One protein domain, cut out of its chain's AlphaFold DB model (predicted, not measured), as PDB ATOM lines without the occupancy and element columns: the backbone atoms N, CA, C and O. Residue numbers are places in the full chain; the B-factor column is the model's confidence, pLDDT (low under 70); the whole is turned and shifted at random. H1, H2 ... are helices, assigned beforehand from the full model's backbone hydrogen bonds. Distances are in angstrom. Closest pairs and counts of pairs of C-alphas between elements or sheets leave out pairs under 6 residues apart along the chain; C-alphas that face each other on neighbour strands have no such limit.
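This is residues 2 to 82 and 979 to 1008 of the 1150 residues of the protein "Transmembrane protein, putative" of Tetrahymena thermophila (strain SB210) (UniProt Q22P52). H1 and H3 pack one after the other along the long helix H2, and H5 covers both on their side away from H2: an up-and-down bundle of four, each running against the one before, with H4 to one side and H6 beyond H5's end. The printed part has 111 residues, 90 of them in six named helices, with no named strand, and its class is all helix; it is only just compact, close to loose, with a radius of gyration of the C-alphas of 15.6 A, and spans 46 by 36 by 23 A.

H1 is residues 2 to 14, from C-alpha 2 at (13.652, -16.679, 43.662); H2 is residues 22 to 49, 40.6 A from first to last C-alpha; H3 is residues 54 to 66; H4 is residues 70 to 81; H5 is residues 979 to 994, 22.4 A from first to last C-alpha; H6 is residues 996 to 1003, ending at C-alpha 1003 at (25.029, -24.439, 34.127).

H1 and H2, a hairpin, touch at a shallow tilt of 26 degrees, closest at C-alphas Leu 11 and Tyr 28, 5.9 A. H5 touches H3, closest at C-alphas Ala 66 and Leu 986, 5.7 A. H2 and H5 are apart. Every O i to N i+4 pair in H1 to H6 is within hydrogen-bond range.

Residues 83 to 978 are cut out, a 33.5 A gap between C-alphas. Confidence is low at residues 996 to 1008, among others.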
ATOM      1  N   ILE A   2      14.730 -16.959  44.650       81.12
ATOM      2  CA  ILE A   2      13.652 -16.679  43.662       81.12
ATOM      3  C   ILE A   2      12.235 -16.829  44.255       81.12
ATOM      4  O   ILE A   2      11.412 -15.933  44.093       81.12
ATOM      5  N   GLN A   3      11.984 -17.875  45.051       84.62
ATOM      6  CA  GLN A   3      10.711 -18.081  45.768       84.62
ATOM      7  C   GLN A   3      10.325 -16.908  46.693       84.62
ATOM      8  O   GLN A   3       9.153 -16.562  46.816       84.62
ATOM      9  N   ILE A   4      11.309 -16.243  47.303       86.19
ATOM     10  CA  ILE A   4      11.104 -15.108  48.217       86.19
ATOM     11  C   ILE A   4      10.821 -13.817  47.420       86.19
ATOM     12  O   ILE A   4      10.040 -12.977  47.862       86.19
ATOM     13  N   LEU A   5      11.359 -13.682  46.197       83.56
ATOM     14  CA  LEU A   5      10.934 -12.637  45.252       83.56
ATOM     15  C   LEU A   5       9.480 -12.853  44.793       83.56
ATOM     16  O   LEU A   5       8.728 -11.882  44.704       83.56
ATOM     17  N   GLN A   6       9.059 -14.105  44.563       83.81
ATOM     18  CA  GLN A   6       7.665 -14.439  44.237       83.81
ATOM     19  C   GLN A   6       6.717 -14.090  45.398       83.81
ATOM     20  O   GLN A   6       5.762 -13.346  45.184       83.81
ATOM     21  N   LYS A   7       7.030 -14.495  46.635       87.12
ATOM     22  CA  LYS A   7       6.228 -14.143  47.826       87.12
ATOM     23  C   LYS A   7       6.198 -12.637  48.107       87.12
ATOM     24  O   LYS A   7       5.166 -12.105  48.510       87.12
ATOM     25  N   LYS A   8       7.283 -11.899  47.825       86.69
ATOM     26  CA  LYS A   8       7.250 -10.427  47.898       86.69
ATOM     27  C   LYS A   8       6.366  -9.812  46.811       86.69
ATOM     28  O   LYS A   8       5.676  -8.840  47.094       86.69
ATOM     29  N   ASN A   9       6.336 -10.372  45.601       84.69
ATOM     30  CA  ASN A   9       5.385  -9.957  44.566       84.69
ATOM     31  C   ASN A   9       3.927 -10.237  44.983       84.69
ATOM     32  O   ASN A   9       3.069  -9.385  44.787       84.69
ATOM     33  N   GLU A  10       3.639 -11.372  45.623       86.25
ATOM     34  CA  GLU A  10       2.308 -11.664  46.185       86.25
ATOM     35  C   GLU A  10       1.904 -10.649  47.263       86.25
ATOM     36  O   GLU A  10       0.819 -10.073  47.181       86.25
ATOM     37  N   LEU A  11       2.803 -10.322  48.198       86.81
ATOM     38  CA  LEU A  11       2.568  -9.274  49.196       86.81
ATOM     39  C   LEU A  11       2.313  -7.896  48.552       86.81
ATOM     40  O   LEU A  11       1.401  -7.179  48.960       86.81
ATOM     41  N   VAL A  12       3.082  -7.521  47.523       83.94
ATOM     42  CA  VAL A  12       2.882  -6.256  46.790       83.94
ATOM     43  C   VAL A  12       1.571  -6.272  45.988       83.94
ATOM     44  O   VAL A  12       0.907  -5.238  45.908       83.94
ATOM     45  N   ARG A  13       1.128  -7.429  45.470       82.56
ATOM     46  CA  ARG A  13      -0.207  -7.588  44.865       82.56
ATOM     47  C   ARG A  13      -1.318  -7.365  45.894       82.56
ATOM     48  O   ARG A  13      -2.224  -6.587  45.600       82.56
ATOM     49  N   VAL A  14      -1.230  -7.956  47.093       84.38
ATOM     50  CA  VAL A  14      -2.190  -7.726  48.200       84.38
ATOM     51  C   VAL A  14      -2.242  -6.241  48.580       84.38
ATOM     52  O   VAL A  14      -3.326  -5.670  48.672       84.38
ATOM     53  N   LEU A  15      -1.088  -5.574  48.684       80.62
ATOM     54  CA  LEU A  15      -0.987  -4.124  48.917       80.62
ATOM     55  C   LEU A  15      -1.509  -3.251  47.753       80.62
ATOM     56  O   LEU A  15      -1.684  -2.049  47.932       80.62
ATOM     57  N   SER A  16      -1.748  -3.823  46.566       78.06
ATOM     58  CA  SER A  16      -2.266  -3.120  45.375       78.06
ATOM     59  C   SER A  16      -3.771  -3.324  45.120       78.06
ATOM     60  O   SER A  16      -4.318  -2.791  44.145       78.06
ATOM     61  N   ALA A  17      -4.447  -4.098  45.973       78.19
ATOM     62  CA  ALA A  17      -5.892  -4.297  45.923       78.19
ATOM     63  C   ALA A  17      -6.659  -3.020  46.327       78.19
ATOM     64  O   ALA A  17      -6.162  -2.201  47.096       78.19
ATOM     65  N   ASP A  18      -7.892  -2.852  45.830       67.62
ATOM     66  CA  ASP A  18      -8.742  -1.697  46.189       67.62
ATOM     67  C   ASP A  18      -9.203  -1.736  47.657       67.62
ATOM     68  O   ASP A  18      -9.499  -0.702  48.252       67.62
ATOM     69  N   PHE A  19      -9.224  -2.937  48.240       68.94
ATOM     70  CA  PHE A  19      -9.452  -3.196  49.655       68.94
ATOM     71  C   PHE A  19      -8.376  -4.167  50.142       68.94
ATOM     72  O   PHE A  19      -8.153  -5.204  49.518       68.94
ATOM     73  N   ILE A  20      -7.715  -3.831  51.248       75.31
ATOM     74  CA  ILE A  20      -6.663  -4.653  51.850       75.31
ATOM     75  C   ILE A  20      -7.278  -5.411  53.023       75.31
ATOM     76  O   ILE A  20      -7.656  -4.801  54.022       75.31
ATOM     77  N   ASP A  21      -7.366  -6.737  52.908       80.75
ATOM     78  CA  ASP A  21      -7.612  -7.593  54.066       80.75
ATOM     79  C   ASP A  21      -6.345  -7.650  54.929       80.75
ATOM     80  O   ASP A  21      -5.285  -8.086  54.474       80.75
ATOM     81  N   LEU A  22      -6.468  -7.200  56.177       72.00
ATOM     82  CA  LEU A  22      -5.367  -7.144  57.131       72.00
ATOM     83  C   LEU A  22      -4.904  -8.540  57.567       72.00
ATOM     84  O   LEU A  22      -3.706  -8.721  57.761       72.00
ATOM     85  N   ILE A  23      -5.803  -9.528  57.648       79.00
ATOM     86  CA  ILE A  23      -5.455 -10.900  58.058       79.00
ATOM     87  C   ILE A  23      -4.631 -11.571  56.955       79.00
ATOM     88  O   ILE A  23      -3.567 -12.141  57.209       79.00
ATOM     89  N   THR A  24      -5.072 -11.449  55.699       79.31
ATOM     90  CA  THR A  24      -4.284 -11.895  54.543       79.31
ATOM     91  C   THR A  24      -2.948 -11.149  54.450       79.31
ATOM     92  O   THR A  24      -1.918 -11.785  54.218       79.31
ATOM     93  N   LEU A  25      -2.927  -9.826  54.659       83.44
ATOM     94  CA  LEU A  25      -1.694  -9.032  54.626       83.44
ATOM     95  C   LEU A  25      -0.684  -9.486  55.690       83.44
ATOM     96  O   LEU A  25       0.491  -9.669  55.370       83.44
ATOM     97  N   GLU A  26      -1.133  -9.687  56.929       81.12
ATOM     98  CA  GLU A  26      -0.305 -10.163  58.038       81.12
ATOM     99  C   GLU A  26       0.287 -11.543  57.734       81.12
ATOM    100  O   GLU A  26       1.501 -11.730  57.843       81.12
ATOM    101  N   LYS A  27      -0.534 -12.487  57.257       88.88
ATOM    102  CA  LYS A  27      -0.086 -13.836  56.882       88.88
ATOM    103  C   LYS A  27       1.056 -13.804  55.858       88.88
ATOM    104  O   LYS A  27       2.095 -14.430  56.082       88.88
ATOM    105  N   TYR A  28       0.892 -13.064  54.757       87.38
ATOM    106  CA  TYR A  28       1.939 -12.938  53.732       87.38
ATOM    107  C   TYR A  28       3.156 -12.136  54.227       87.38
ATOM    108  O   TYR A  28       4.287 -12.457  53.861       87.38
ATOM    109  N   GLY A  29       2.955 -11.118  55.069       87.12
ATOM    110  CA  GLY A  29       4.030 -10.302  55.641       87.12
ATOM    111  C   GLY A  29       4.928 -11.080  56.605       87.12
ATOM    112  O   GLY A  29       6.157 -11.015  56.495       87.12
ATOM    113  N   ASN A  30       4.326 -11.866  57.499       84.69
ATOM    114  CA  ASN A  30       5.037 -12.695  58.470       84.69
ATOM    115  C   ASN A  30       5.807 -13.822  57.765       84.69
ATOM    116  O   ASN A  30       7.006 -13.980  58.002       84.69
ATOM    117  N   GLN A  31       5.173 -14.532  56.820       88.50
ATOM    118  CA  GLN A  31       5.849 -15.571  56.036       88.50
ATOM    119  C   GLN A  31       7.039 -15.017  55.235       88.50
ATOM    120  O   GLN A  31       8.124 -15.600  55.255       88.50
ATOM    121  N   LEU A  32       6.870 -13.872  54.561       89.38
ATOM    122  CA  LEU A  32       7.955 -13.243  53.805       89.38
ATOM    123  C   LEU A  32       9.126 -12.816  54.704       89.38
ATOM    124  O   LEU A  32      10.274 -12.839  54.262       89.38
ATOM    125  N   THR A  33       8.846 -12.398  55.938       86.06
ATOM    126  CA  THR A  33       9.869 -11.917  56.875       86.06
ATOM    127  C   THR A  33      10.766 -13.061  57.349       86.06
ATOM    128  O   THR A  33      11.986 -12.942  57.235       86.06
ATOM    129  N   LEU A  34      10.169 -14.187  57.763       88.44
ATOM    130  CA  LEU A  34      10.886 -15.384  58.226       88.44
ATOM    131  C   LEU A  34      11.826 -15.952  57.148       88.44
ATOM    132  O   LEU A  34      13.037 -16.022  57.351       88.44
ATOM    133  N   GLU A  35      11.291 -16.279  55.968       89.44
ATOM    134  CA  GLU A  35      12.067 -16.898  54.875       89.44
ATOM    135  C   GLU A  35      13.173 -15.968  54.336       89.44
ATOM    136  O   GLU A  35      14.202 -16.410  53.819       89.44
ATOM    137  N   ARG A  36      12.989 -14.647  54.457       89.00
ATOM    138  CA  ARG A  36      14.014 -13.663  54.096       89.00
ATOM    139  C   ARG A  36      15.158 -13.629  55.114       89.00
ATOM    140  O   ARG A  36      16.299 -13.416  54.712       89.00
ATOM    141  N   GLU A  37      14.874 -13.788  56.402       84.75
ATOM    142  CA  GLU A  37      15.898 -13.777  57.455       84.75
ATOM    143  C   GLU A  37      16.727 -15.065  57.456       84.75
ATOM    144  O   GLU A  37      17.947 -15.000  57.594       84.75
ATOM    145  N   GLU A  38      16.110 -16.203  57.139       89.31
ATOM    146  CA  GLU A  38      16.814 -17.443  56.793       89.31
ATOM    147  C   GLU A  38      17.785 -17.234  55.611       89.31
ATOM    148  O   GLU A  38      18.993 -17.449  55.749       89.31
ATOM    149  N   LEU A  39      17.299 -16.678  54.491       88.81
ATOM    150  CA  LEU A  39      18.130 -16.355  53.323       88.81
ATOM    151  C   LEU A  39      19.262 -15.354  53.636       88.81
ATOM    152  O   LEU A  39      20.330 -15.429  53.028       88.81
ATOM    153  N   LEU A  40      19.050 -14.411  54.560       85.94
ATOM    154  CA  LEU A  40      20.084 -13.468  54.994       85.94
ATOM    155  C   LEU A  40      21.207 -14.178  55.752       85.94
ATOM    156  O   LEU A  40      22.378 -13.934  55.467       85.94
ATOM    157  N   ASN A  41      20.850 -15.070  56.678       85.62
ATOM    158  CA  ASN A  41      21.814 -15.851  57.450       85.62
ATOM    159  C   ASN A  41      22.655 -16.753  56.534       85.62
ATOM    160  O   ASN A  41      23.864 -16.874  56.730       85.62
ATOM    161  N   ASP A  42      22.050 -17.344  55.503       89.00
ATOM    162  CA  ASP A  42      22.778 -18.149  54.518       89.00
ATOM    163  C   ASP A  42      23.676 -17.306  53.606       89.00
ATOM    164  O   ASP A  42      24.806 -17.709  53.323       89.00
ATOM    165  N   PHE A  43      23.247 -16.102  53.208       90.06
ATOM    166  CA  PHE A  43      24.128 -15.170  52.505       90.06
ATOM    167  C   PHE A  43      25.296 -14.683  53.372       90.06
ATOM    168  O   PHE A  43      26.399 -14.558  52.842       90.06
ATOM    169  N   GLU A  44      25.113 -14.452  54.679       83.81
ATOM    170  CA  GLU A  44      26.233 -14.147  55.583       83.81
ATOM    171  C   GLU A  44      27.226 -15.321  55.644       83.81
ATOM    172  O   GLU A  44      28.409 -15.120  55.357       83.81
ATOM    173  N   LYS A  45      26.762 -16.556  55.911       88.00
ATOM    174  CA  LYS A  45      27.613 -17.770  55.928       88.00
ATOM    175  C   LYS A  45      28.415 -17.930  54.631       88.00
ATOM    176  O   LYS A  45      29.638 -18.061  54.667       88.00
ATOM    177  N   LEU A  46      27.730 -17.896  53.483       87.50
ATOM    178  CA  LEU A  46      28.352 -18.093  52.173       87.50
ATOM    179  C   LEU A  46      29.342 -16.973  51.839       87.50
ATOM    180  O   LEU A  46      30.389 -17.252  51.256       87.50
ATOM    181  N   TYR A  47      29.049 -15.719  52.206       86.81
ATOM    182  CA  TYR A  47      29.923 -14.578  51.915       86.81
ATOM    183  C   TYR A  47      31.247 -14.649  52.675       86.81
ATOM    184  O   TYR A  47      32.294 -14.363  52.096       86.81
ATOM    185  N   PHE A  48      31.233 -15.086  53.939       82.44
ATOM    186  CA  PHE A  48      32.471 -15.307  54.691       82.44
ATOM    187  C   PHE A  48      33.306 -16.466  54.125       82.44
ATOM    188  O   PHE A  48      34.531 -16.387  54.139       82.44
ATOM    189  N   GLN A  49      32.666 -17.501  53.570       86.69
ATOM    190  CA  GLN A  49      33.356 -18.626  52.928       86.69
ATOM    191  C   GLN A  49      33.889 -18.296  51.519       86.69
ATOM    192  O   GLN A  49      34.924 -18.817  51.120       86.69
ATOM    193  N   ASN A  50      33.193 -17.449  50.751       86.56
ATOM    194  CA  ASN A  50      33.423 -17.250  49.312       86.56
ATOM    195  C   ASN A  50      33.454 -15.759  48.914       86.56
ATOM    196  O   ASN A  50      32.868 -15.357  47.907       86.56
ATOM    197  N   LYS A  51      34.145 -14.921  49.696       81.31
ATOM    198  CA  LYS A  51      34.184 -13.446  49.567       81.31
ATOM    199  C   LYS A  51      34.514 -12.924  48.156       81.31
ATOM    200  O   LYS A  51      34.026 -11.863  47.771       81.31
ATOM    201  N   SER A  52      35.319 -13.654  47.380       81.88
ATOM    202  CA  SER A  52      35.727 -13.320  46.004       81.88
ATOM    203  C   SER A  52      34.737 -13.756  44.912       81.88
ATOM    204  O   SER A  52      34.922 -13.401  43.748       81.88
ATOM    205  N   ASN A  53      33.687 -14.514  45.240       85.88
ATOM    206  CA  ASN A  53      32.749 -15.038  44.251       85.88
ATOM    207  C   ASN A  53      31.801 -13.933  43.745       85.88
ATOM    208  O   ASN A  53      30.874 -13.511  44.440       85.88
ATOM    209  N   TYR A  54      32.018 -13.484  42.506       81.19
ATOM    210  CA  TYR A  54      31.238 -12.419  41.867       81.19
ATOM    211  C   TYR A  54      29.731 -12.724  41.783       81.19
ATOM    212  O   TYR A  54      28.910 -11.840  42.025       81.19
ATOM    213  N   LEU A  55      29.345 -13.976  41.508       82.00
ATOM    214  CA  LEU A  55      27.934 -14.369  41.447       82.00
ATOM    215  C   LEU A  55      27.262 -14.264  42.824       82.00
ATOM    216  O   LEU A  55      26.117 -13.825  42.921       82.00
ATOM    217  N   LEU A  56      27.979 -14.610  43.894       85.12
ATOM    218  CA  LEU A  56      27.504 -14.439  45.267       85.12
ATOM    219  C   LEU A  56      27.377 -12.955  45.645       85.12
ATOM    220  O   LEU A  56      26.366 -12.565  46.226       85.12
ATOM    221  N   GLN A  57      28.345 -12.115  45.264       82.19
ATOM    222  CA  GLN A  57      28.246 -10.661  45.444       82.19
ATOM    223  C   GLN A  57      27.032 -10.079  44.697       82.19
ATOM    224  O   GLN A  57      26.291  -9.277  45.269       82.19
ATOM    225  N   LEU A  58      26.773 -10.533  43.464       82.44
ATOM    226  CA  LEU A  58      25.607 -10.139  42.671       82.44
ATOM    227  C   LEU A  58      24.290 -10.578  43.335       82.44
ATOM    228  O   LEU A  58      23.401  -9.751  43.520       82.44
ATOM    229  N   LEU A  59      24.181 -11.840  43.770       84.50
ATOM    230  CA  LEU A  59      23.023 -12.363  44.514       84.50
ATOM    231  C   LEU A  59      22.725 -11.530  45.772       84.50
ATOM    232  O   LEU A  59      21.575 -11.159  46.023       84.50
ATOM    233  N   ILE A  60      23.768 -11.183  46.527       84.62
ATOM    234  CA  ILE A  60      23.693 -10.337  47.722       84.62
ATOM    235  C   ILE A  60      23.256  -8.909  47.365       84.62
ATOM    236  O   ILE A  60      22.362  -8.360  48.011       84.62
ATOM    237  N   GLN A  61      23.813  -8.305  46.314       81.94
ATOM    238  CA  GLN A  61      23.410  -6.977  45.847       81.94
ATOM    239  C   GLN A  61      21.939  -6.958  45.400       81.94
ATOM    240  O   GLN A  61      21.193  -6.049  45.774       81.94
ATOM    241  N   THR A  62      21.489  -7.985  44.675       81.50
ATOM    242  CA  THR A  62      20.089  -8.162  44.272       81.50
ATOM    243  C   THR A  62      19.175  -8.378  45.486       81.50
ATOM    244  O   THR A  62      18.086  -7.810  45.533       81.50
ATOM    245  N   TYR A  63      19.610  -9.104  46.522       85.38
ATOM    246  CA  TYR A  63      18.880  -9.218  47.793       85.38
ATOM    247  C   TYR A  63      18.757  -7.859  48.507       85.38
ATOM    248  O   TYR A  63      17.664  -7.474  48.940       85.38
ATOM    249  N   LEU A  64      19.848  -7.094  48.589       79.25
ATOM    250  CA  LEU A  64      19.861  -5.772  49.220       79.25
ATOM    251  C   LEU A  64      19.002  -4.754  48.457       79.25
ATOM    252  O   LEU A  64      18.393  -3.892  49.089       79.25
ATOM    253  N   ALA A  65      18.912  -4.860  47.130       78.06
ATOM    254  CA  ALA A  65      18.033  -4.033  46.308       78.06
ATOM    255  C   ALA A  65      16.550  -4.443  46.414       78.06
ATOM    256  O   ALA A  65      15.687  -3.583  46.573       78.06
ATOM    257  N   ALA A  66      16.246  -5.743  46.339       79.56
ATOM    258  CA  ALA A  66      14.885  -6.229  46.116       79.56
ATOM    259  C   ALA A  66      14.153  -6.733  47.364       79.56
ATOM    260  O   ALA A  66      12.923  -6.684  47.402       79.56
ATOM    261  N   LEU A  67      14.862  -7.226  48.386       77.31
ATOM    262  CA  LEU A  67      14.275  -7.947  49.526       77.31
ATOM    263  C   LEU A  67      14.517  -7.271  50.883       77.31
ATOM    264  O   LEU A  67      13.641  -7.342  51.750       77.31
ATOM    265  N   SER A  68      15.651  -6.591  51.066       74.62
ATOM    266  CA  SER A  68      15.976  -5.916  52.331       74.62
ATOM    267  C   SER A  68      15.030  -4.747  52.672       74.62
ATOM    268  O   SER A  68      14.382  -4.161  51.802       74.62
ATOM    269  N   PHE A  69      14.970  -4.397  53.960       70.31
ATOM    270  CA  PHE A  69      14.454  -3.110  54.434       70.31
ATOM    271  C   PHE A  69      15.638  -2.201  54.802       70.31
ATOM    272  O   PHE A  69      16.758  -2.671  54.999       70.31
ATOM    273  N   SER A  70      15.398  -0.893  54.922       65.38
ATOM    274  CA  SER A  70      16.446   0.115  55.162       65.38
ATOM    275  C   SER A  70      17.371  -0.223  56.341       65.38
ATOM    276  O   SER A  70      18.589  -0.133  56.196       65.38
ATOM    277  N   GLY A  71      16.814  -0.675  57.470       61.50
ATOM    278  CA  GLY A  71      17.587  -1.095  58.643       61.50
ATOM    279  C   GLY A  71      18.476  -2.319  58.392       61.50
ATOM    280  O   GLY A  71      19.663  -2.284  58.719       61.50
ATOM    281  N   SER A  72      17.946  -3.375  57.760       66.06
ATOM    282  CA  SER A  72      18.719  -4.597  57.489       66.06
ATOM    283  C   SER A  72      19.817  -4.378  56.448       66.06
ATOM    284  O   SER A  72      20.922  -4.892  56.619       66.06
ATOM    285  N   LYS A  73      19.578  -3.526  55.440       73.00
ATOM    286  CA  LYS A  73      20.619  -3.075  54.505       73.00
ATOM    287  C   LYS A  73      21.784  -2.404  55.234       73.00
ATOM    288  O   LYS A  73      22.936  -2.761  55.001       73.00
ATOM    289  N   LEU A  74      21.485  -1.475  56.142       67.94
ATOM    290  CA  LEU A  74      22.492  -0.737  56.909       67.94
ATOM    291  C   LEU A  74      23.271  -1.646  57.876       67.94
ATOM    292  O   LEU A  74      24.482  -1.487  58.012       67.94
ATOM    293  N   HIS A  75      22.614  -2.628  58.502       70.69
ATOM    294  CA  HIS A  75      23.275  -3.619  59.360       70.69
ATOM    295  C   HIS A  75      24.248  -4.518  58.589       70.69
ATOM    296  O   HIS A  75      25.401  -4.668  58.995       70.69
ATOM    297  N   PHE A  76      23.807  -5.074  57.460       72.56
ATOM    298  CA  PHE A  76      24.623  -5.957  56.629       72.56
ATOM    299  C   PHE A  76      25.801  -5.201  55.989       72.56
ATOM    300  O   PHE A  76      26.942  -5.658  56.044       72.56
ATOM    301  N   GLN A  77      25.567  -3.980  55.483       70.69
ATOM    302  CA  GLN A  77      26.643  -3.110  54.992       70.69
ATOM    303  C   GLN A  77      27.649  -2.752  56.096       70.69
ATOM    304  O   GLN A  77      28.851  -2.819  55.847       70.69
ATOM    305  N   LYS A  78      27.196  -2.441  57.324       72.62
ATOM    306  CA  LYS A  78      28.094  -2.215  58.470       72.62
ATOM    307  C   LYS A  78      28.964  -3.440  58.753       72.62
ATOM    308  O   LYS A  78      30.186  -3.293  58.776       72.62
ATOM    309  N   ARG A  79      28.361  -4.629  58.901       70.75
ATOM    310  CA  ARG A  79      29.072  -5.899  59.163       70.75
ATOM    311  C   ARG A  79      30.176  -6.166  58.138       70.75
ATOM    312  O   ARG A  79      31.299  -6.457  58.536       70.75
ATOM    313  N   ILE A  80      29.892  -5.985  56.846       68.81
ATOM    314  CA  ILE A  80      30.899  -6.140  55.785       68.81
ATOM    315  C   ILE A  80      31.965  -5.032  55.838       68.81
ATOM    316  O   ILE A  80      33.152  -5.322  55.690       68.81
ATOM    317  N   SER A  81      31.583  -3.771  56.067       62.97
ATOM    318  CA  SER A  81      32.533  -2.647  56.057       62.97
ATOM    319  C   SER A  81      33.548  -2.682  57.207       62.97
ATOM    320  O   SER A  81      34.700  -2.304  57.007       62.97
ATOM    321  N   HIS A  82      33.165  -3.193  58.384       58.97
ATOM    322  CA  HIS A  82      34.037  -3.231  59.567       58.97
ATOM    323  C   HIS A  82      35.270  -4.141  59.421       58.97
ATOM    324  O   HIS A  82      36.179  -4.041  60.238       58.97
ATOM    325  N   LEU A 979       4.641   1.617  45.055       73.19
ATOM    326  CA  LEU A 979       4.238   0.230  44.769       73.19
ATOM    327  C   LEU A 979       4.686  -0.208  43.363       73.19
ATOM    328  O   LEU A 979       5.185  -1.321  43.195       73.19
ATOM    329  N   HIS A 980       4.577   0.672  42.362       74.50
ATOM    330  CA  HIS A 980       5.044   0.385  41.004       74.50
ATOM    331  C   HIS A 980       6.580   0.314  40.915       74.50
ATOM    332  O   HIS A 980       7.096  -0.556  40.216       74.50
ATOM    333  N   GLU A 981       7.317   1.159  41.642       76.75
ATOM    334  CA  GLU A 981       8.781   1.098  41.777       76.75
ATOM    335  C   GLU A 981       9.227  -0.210  42.442       76.75
ATOM    336  O   GLU A 981      10.082  -0.909  41.901       76.75
ATOM    337  N   MET A 982       8.605  -0.598  43.561       74.38
ATOM    338  CA  MET A 982       8.874  -1.873  44.235       74.38
ATOM    339  C   MET A 982       8.620  -3.069  43.309       74.38
ATOM    340  O   MET A 982       9.433  -3.992  43.272       74.38
ATOM    341  N   ASN A 983       7.541  -3.040  42.520       79.56
ATOM    342  CA  ASN A 983       7.264  -4.066  41.517       79.56
ATOM    343  C   ASN A 983       8.291  -4.066  40.367       79.56
ATOM    344  O   ASN A 983       8.738  -5.127  39.941       79.56
ATOM    345  N   ASN A 984       8.721  -2.895  39.889       77.19
ATOM    346  CA  ASN A 984       9.740  -2.794  38.839       77.19
ATOM    347  C   ASN A 984      11.096  -3.338  39.315       77.19
ATOM    348  O   ASN A 984      11.737  -4.086  38.580       77.19
ATOM    349  N   ILE A 985      11.499  -3.031  40.553       77.88
ATOM    350  CA  ILE A 985      12.728  -3.554  41.169       77.88
ATOM    351  C   ILE A 985      12.649  -5.080  41.321       77.88
ATOM    352  O   ILE A 985      13.635  -5.762  41.042       77.88
ATOM    353  N   LEU A 986      11.492  -5.638  41.705       77.88
ATOM    354  CA  LEU A 986      11.267  -7.091  41.741       77.88
ATOM    355  C   LEU A 986      11.401  -7.731  40.353       77.88
ATOM    356  O   LEU A 986      12.109  -8.730  40.215       77.88
ATOM    357  N   ILE A 987      10.772  -7.145  39.329       75.88
ATOM    358  CA  ILE A 987      10.842  -7.628  37.942       75.88
ATOM    359  C   ILE A 987      12.292  -7.605  37.442       75.88
ATOM    360  O   ILE A 987      12.809  -8.659  37.078       75.88
ATOM    361  N   GLN A 988      12.979  -6.460  37.515       78.62
ATOM    362  CA  GLN A 988      14.386  -6.321  37.112       78.62
ATOM    363  C   GLN A 988      15.294  -7.317  37.848       78.62
ATOM    364  O   GLN A 988      16.118  -7.988  37.232       78.62
ATOM    365  N   SER A 989      15.098  -7.477  39.158       76.50
ATOM    366  CA  SER A 989      15.865  -8.424  39.974       76.50
ATOM    367  C   SER A 989      15.618  -9.876  39.573       76.50
ATOM    368  O   SER A 989      16.559 -10.660  39.509       76.50
ATOM    369  N   SER A 990      14.375 -10.243  39.244       77.12
ATOM    370  CA  SER A 990      14.070 -11.575  38.712       77.12
ATOM    371  C   SER A 990      14.686 -11.802  37.325       77.12
ATOM    372  O   SER A 990      15.225 -12.874  37.075       77.12
ATOM    373  N   GLN A 991      14.689 -10.785  36.458       79.00
ATOM    374  CA  GLN A 991      15.255 -10.853  35.108       79.00
ATOM    375  C   GLN A 991      16.781 -10.995  35.124       79.00
ATOM    376  O   GLN A 991      17.316 -11.794  34.364       79.00
ATOM    377  N   ILE A 992      17.479 -10.296  36.026       77.31
ATOM    378  CA  ILE A 992      18.930 -10.455  36.238       77.31
ATOM    379  C   ILE A 992      19.260 -11.892  36.673       77.31
ATOM    380  O   ILE A 992      20.177 -12.508  36.132       77.31
ATOM    381  N   LEU A 993      18.489 -12.464  37.604       75.38
ATOM    382  CA  LEU A 993      18.702 -13.842  38.065       75.38
ATOM    383  C   LEU A 993      18.361 -14.892  36.996       75.38
ATOM    384  O   LEU A 993      19.014 -15.930  36.944       75.38
ATOM    385  N   LEU A 994      17.374 -14.619  36.136       74.69
ATOM    386  CA  LEU A 994      16.906 -15.526  35.083       74.69
ATOM    387  C   LEU A 994      17.583 -15.311  33.714       74.69
ATOM    388  O   LEU A 994      17.256 -16.040  32.781       74.69
ATOM    389  N   SER A 995      18.502 -14.352  33.566       77.88
ATOM    390  CA  SER A 995      19.146 -14.050  32.279       77.88
ATOM    391  C   SER A 995      19.936 -15.242  31.718       77.88
ATOM    392  O   SER A 995      20.511 -16.028  32.469       77.88
ATOM    393  N   GLU A 996      20.015 -15.384  30.392       61.47
ATOM    394  CA  GLU A 996      20.738 -16.518  29.796       61.47
ATOM    395  C   GLU A 996      22.245 -16.487  30.101       61.47
ATOM    396  O   GLU A 996      22.849 -17.543  30.268       61.47
ATOM    397  N   ASN A 997      22.837 -15.304  30.303       61.81
ATOM    398  CA  ASN A 997      24.245 -15.164  30.687       61.81
ATOM    399  C   ASN A 997      24.514 -15.640  32.127       61.81
ATOM    400  O   ASN A 997      25.496 -16.343  32.367       61.81
ATOM    401  N   SER A 998      23.637 -15.315  33.088       63.00
ATOM    402  CA  SER A 998      23.755 -15.840  34.459       63.00
ATOM    403  C   SER A 998      23.444 -17.340  34.522       63.00
ATOM    404  O   SER A 998      24.103 -18.067  35.267       63.00
ATOM    405  N   GLN A 999      22.513 -17.833  33.698       60.62
ATOM    406  CA  GLN A 999      22.262 -19.269  33.547       60.62
ATOM    407  C   GLN A 999      23.450 -20.014  32.926       60.62
ATOM    408  O   GLN A 999      23.803 -21.078  33.423       60.62
ATOM    409  N   ALA A1000      24.093 -19.483  31.882       58.41
ATOM    410  CA  ALA A1000      25.247 -20.118  31.242       58.41
ATOM    411  C   ALA A1000      26.412 -20.306  32.229       58.41
ATOM    412  O   ALA A1000      26.989 -21.392  32.301       58.41
ATOM    413  N   PHE A1001      26.689 -19.286  33.049       59.75
ATOM    414  CA  PHE A1001      27.717 -19.338  34.092       59.75
ATOM    415  C   PHE A1001      27.381 -20.346  35.211       59.75
ATOM    416  O   PHE A1001      28.267 -21.019  35.727       59.75
ATOM    417  N   LEU A1002      26.098 -20.498  35.563       58.47
ATOM    418  CA  LEU A1002      25.629 -21.490  36.543       58.47
ATOM    419  C   LEU A1002      25.606 -22.932  36.002       58.47
ATOM    420  O   LEU A1002      25.864 -23.876  36.748       58.47
ATOM    421  N   LEU A1003      25.276 -23.120  34.722       55.72
ATOM    422  CA  LEU A1003      25.029 -24.439  34.127       55.72
ATOM    423  C   LEU A1003      26.288 -25.123  33.577       55.72
ATOM    424  O   LEU A1003      26.257 -26.336  33.377       55.72
ATOM    425  N   GLN A1004      27.408 -24.411  33.400       53.41
ATOM    426  CA  GLN A1004      28.687 -25.042  33.034       53.41
ATOM    427  C   GLN A1004      29.162 -26.092  34.061       53.41
ATOM    428  O   GLN A1004      29.830 -27.047  33.675       53.41
ATOM    429  N   GLY A1005      28.781 -25.964  35.339       53.28
ATOM    430  CA  GLY A1005      29.106 -26.944  36.385       53.28
ATOM    431  C   GLY A1005      28.108 -28.100  36.548       53.28
ATOM    432  O   GLY A1005      28.458 -29.116  37.144       53.28
ATOM    433  N   PHE A1006      26.872 -27.984  36.044       50.44
ATOM    434  CA  PHE A1006      25.784 -28.912  36.379       50.44
ATOM    435  C   PHE A1006      24.914 -29.284  35.166       50.44
ATOM    436  O   PHE A1006      24.068 -28.509  34.721       50.44
ATOM    437  N   ARG A1007      25.041 -30.535  34.689       44.41
ATOM    438  CA  ARG A1007      24.187 -31.140  33.640       44.41
ATOM    439  C   ARG A1007      22.758 -31.448  34.135       44.41
ATOM    440  O   ARG A1007      22.321 -32.598  34.142       44.41
ATOM    441  N   VAL A1008      21.999 -30.425  34.523       50.41
ATOM    442  CA  VAL A1008      20.569 -30.558  34.849       50.41
ATOM    443  C   VAL A1008      19.738 -30.456  33.567       50.41
ATOM    444  O   VAL A1008      19.832 -29.481  32.823       50.41
TER     445      VAL A1008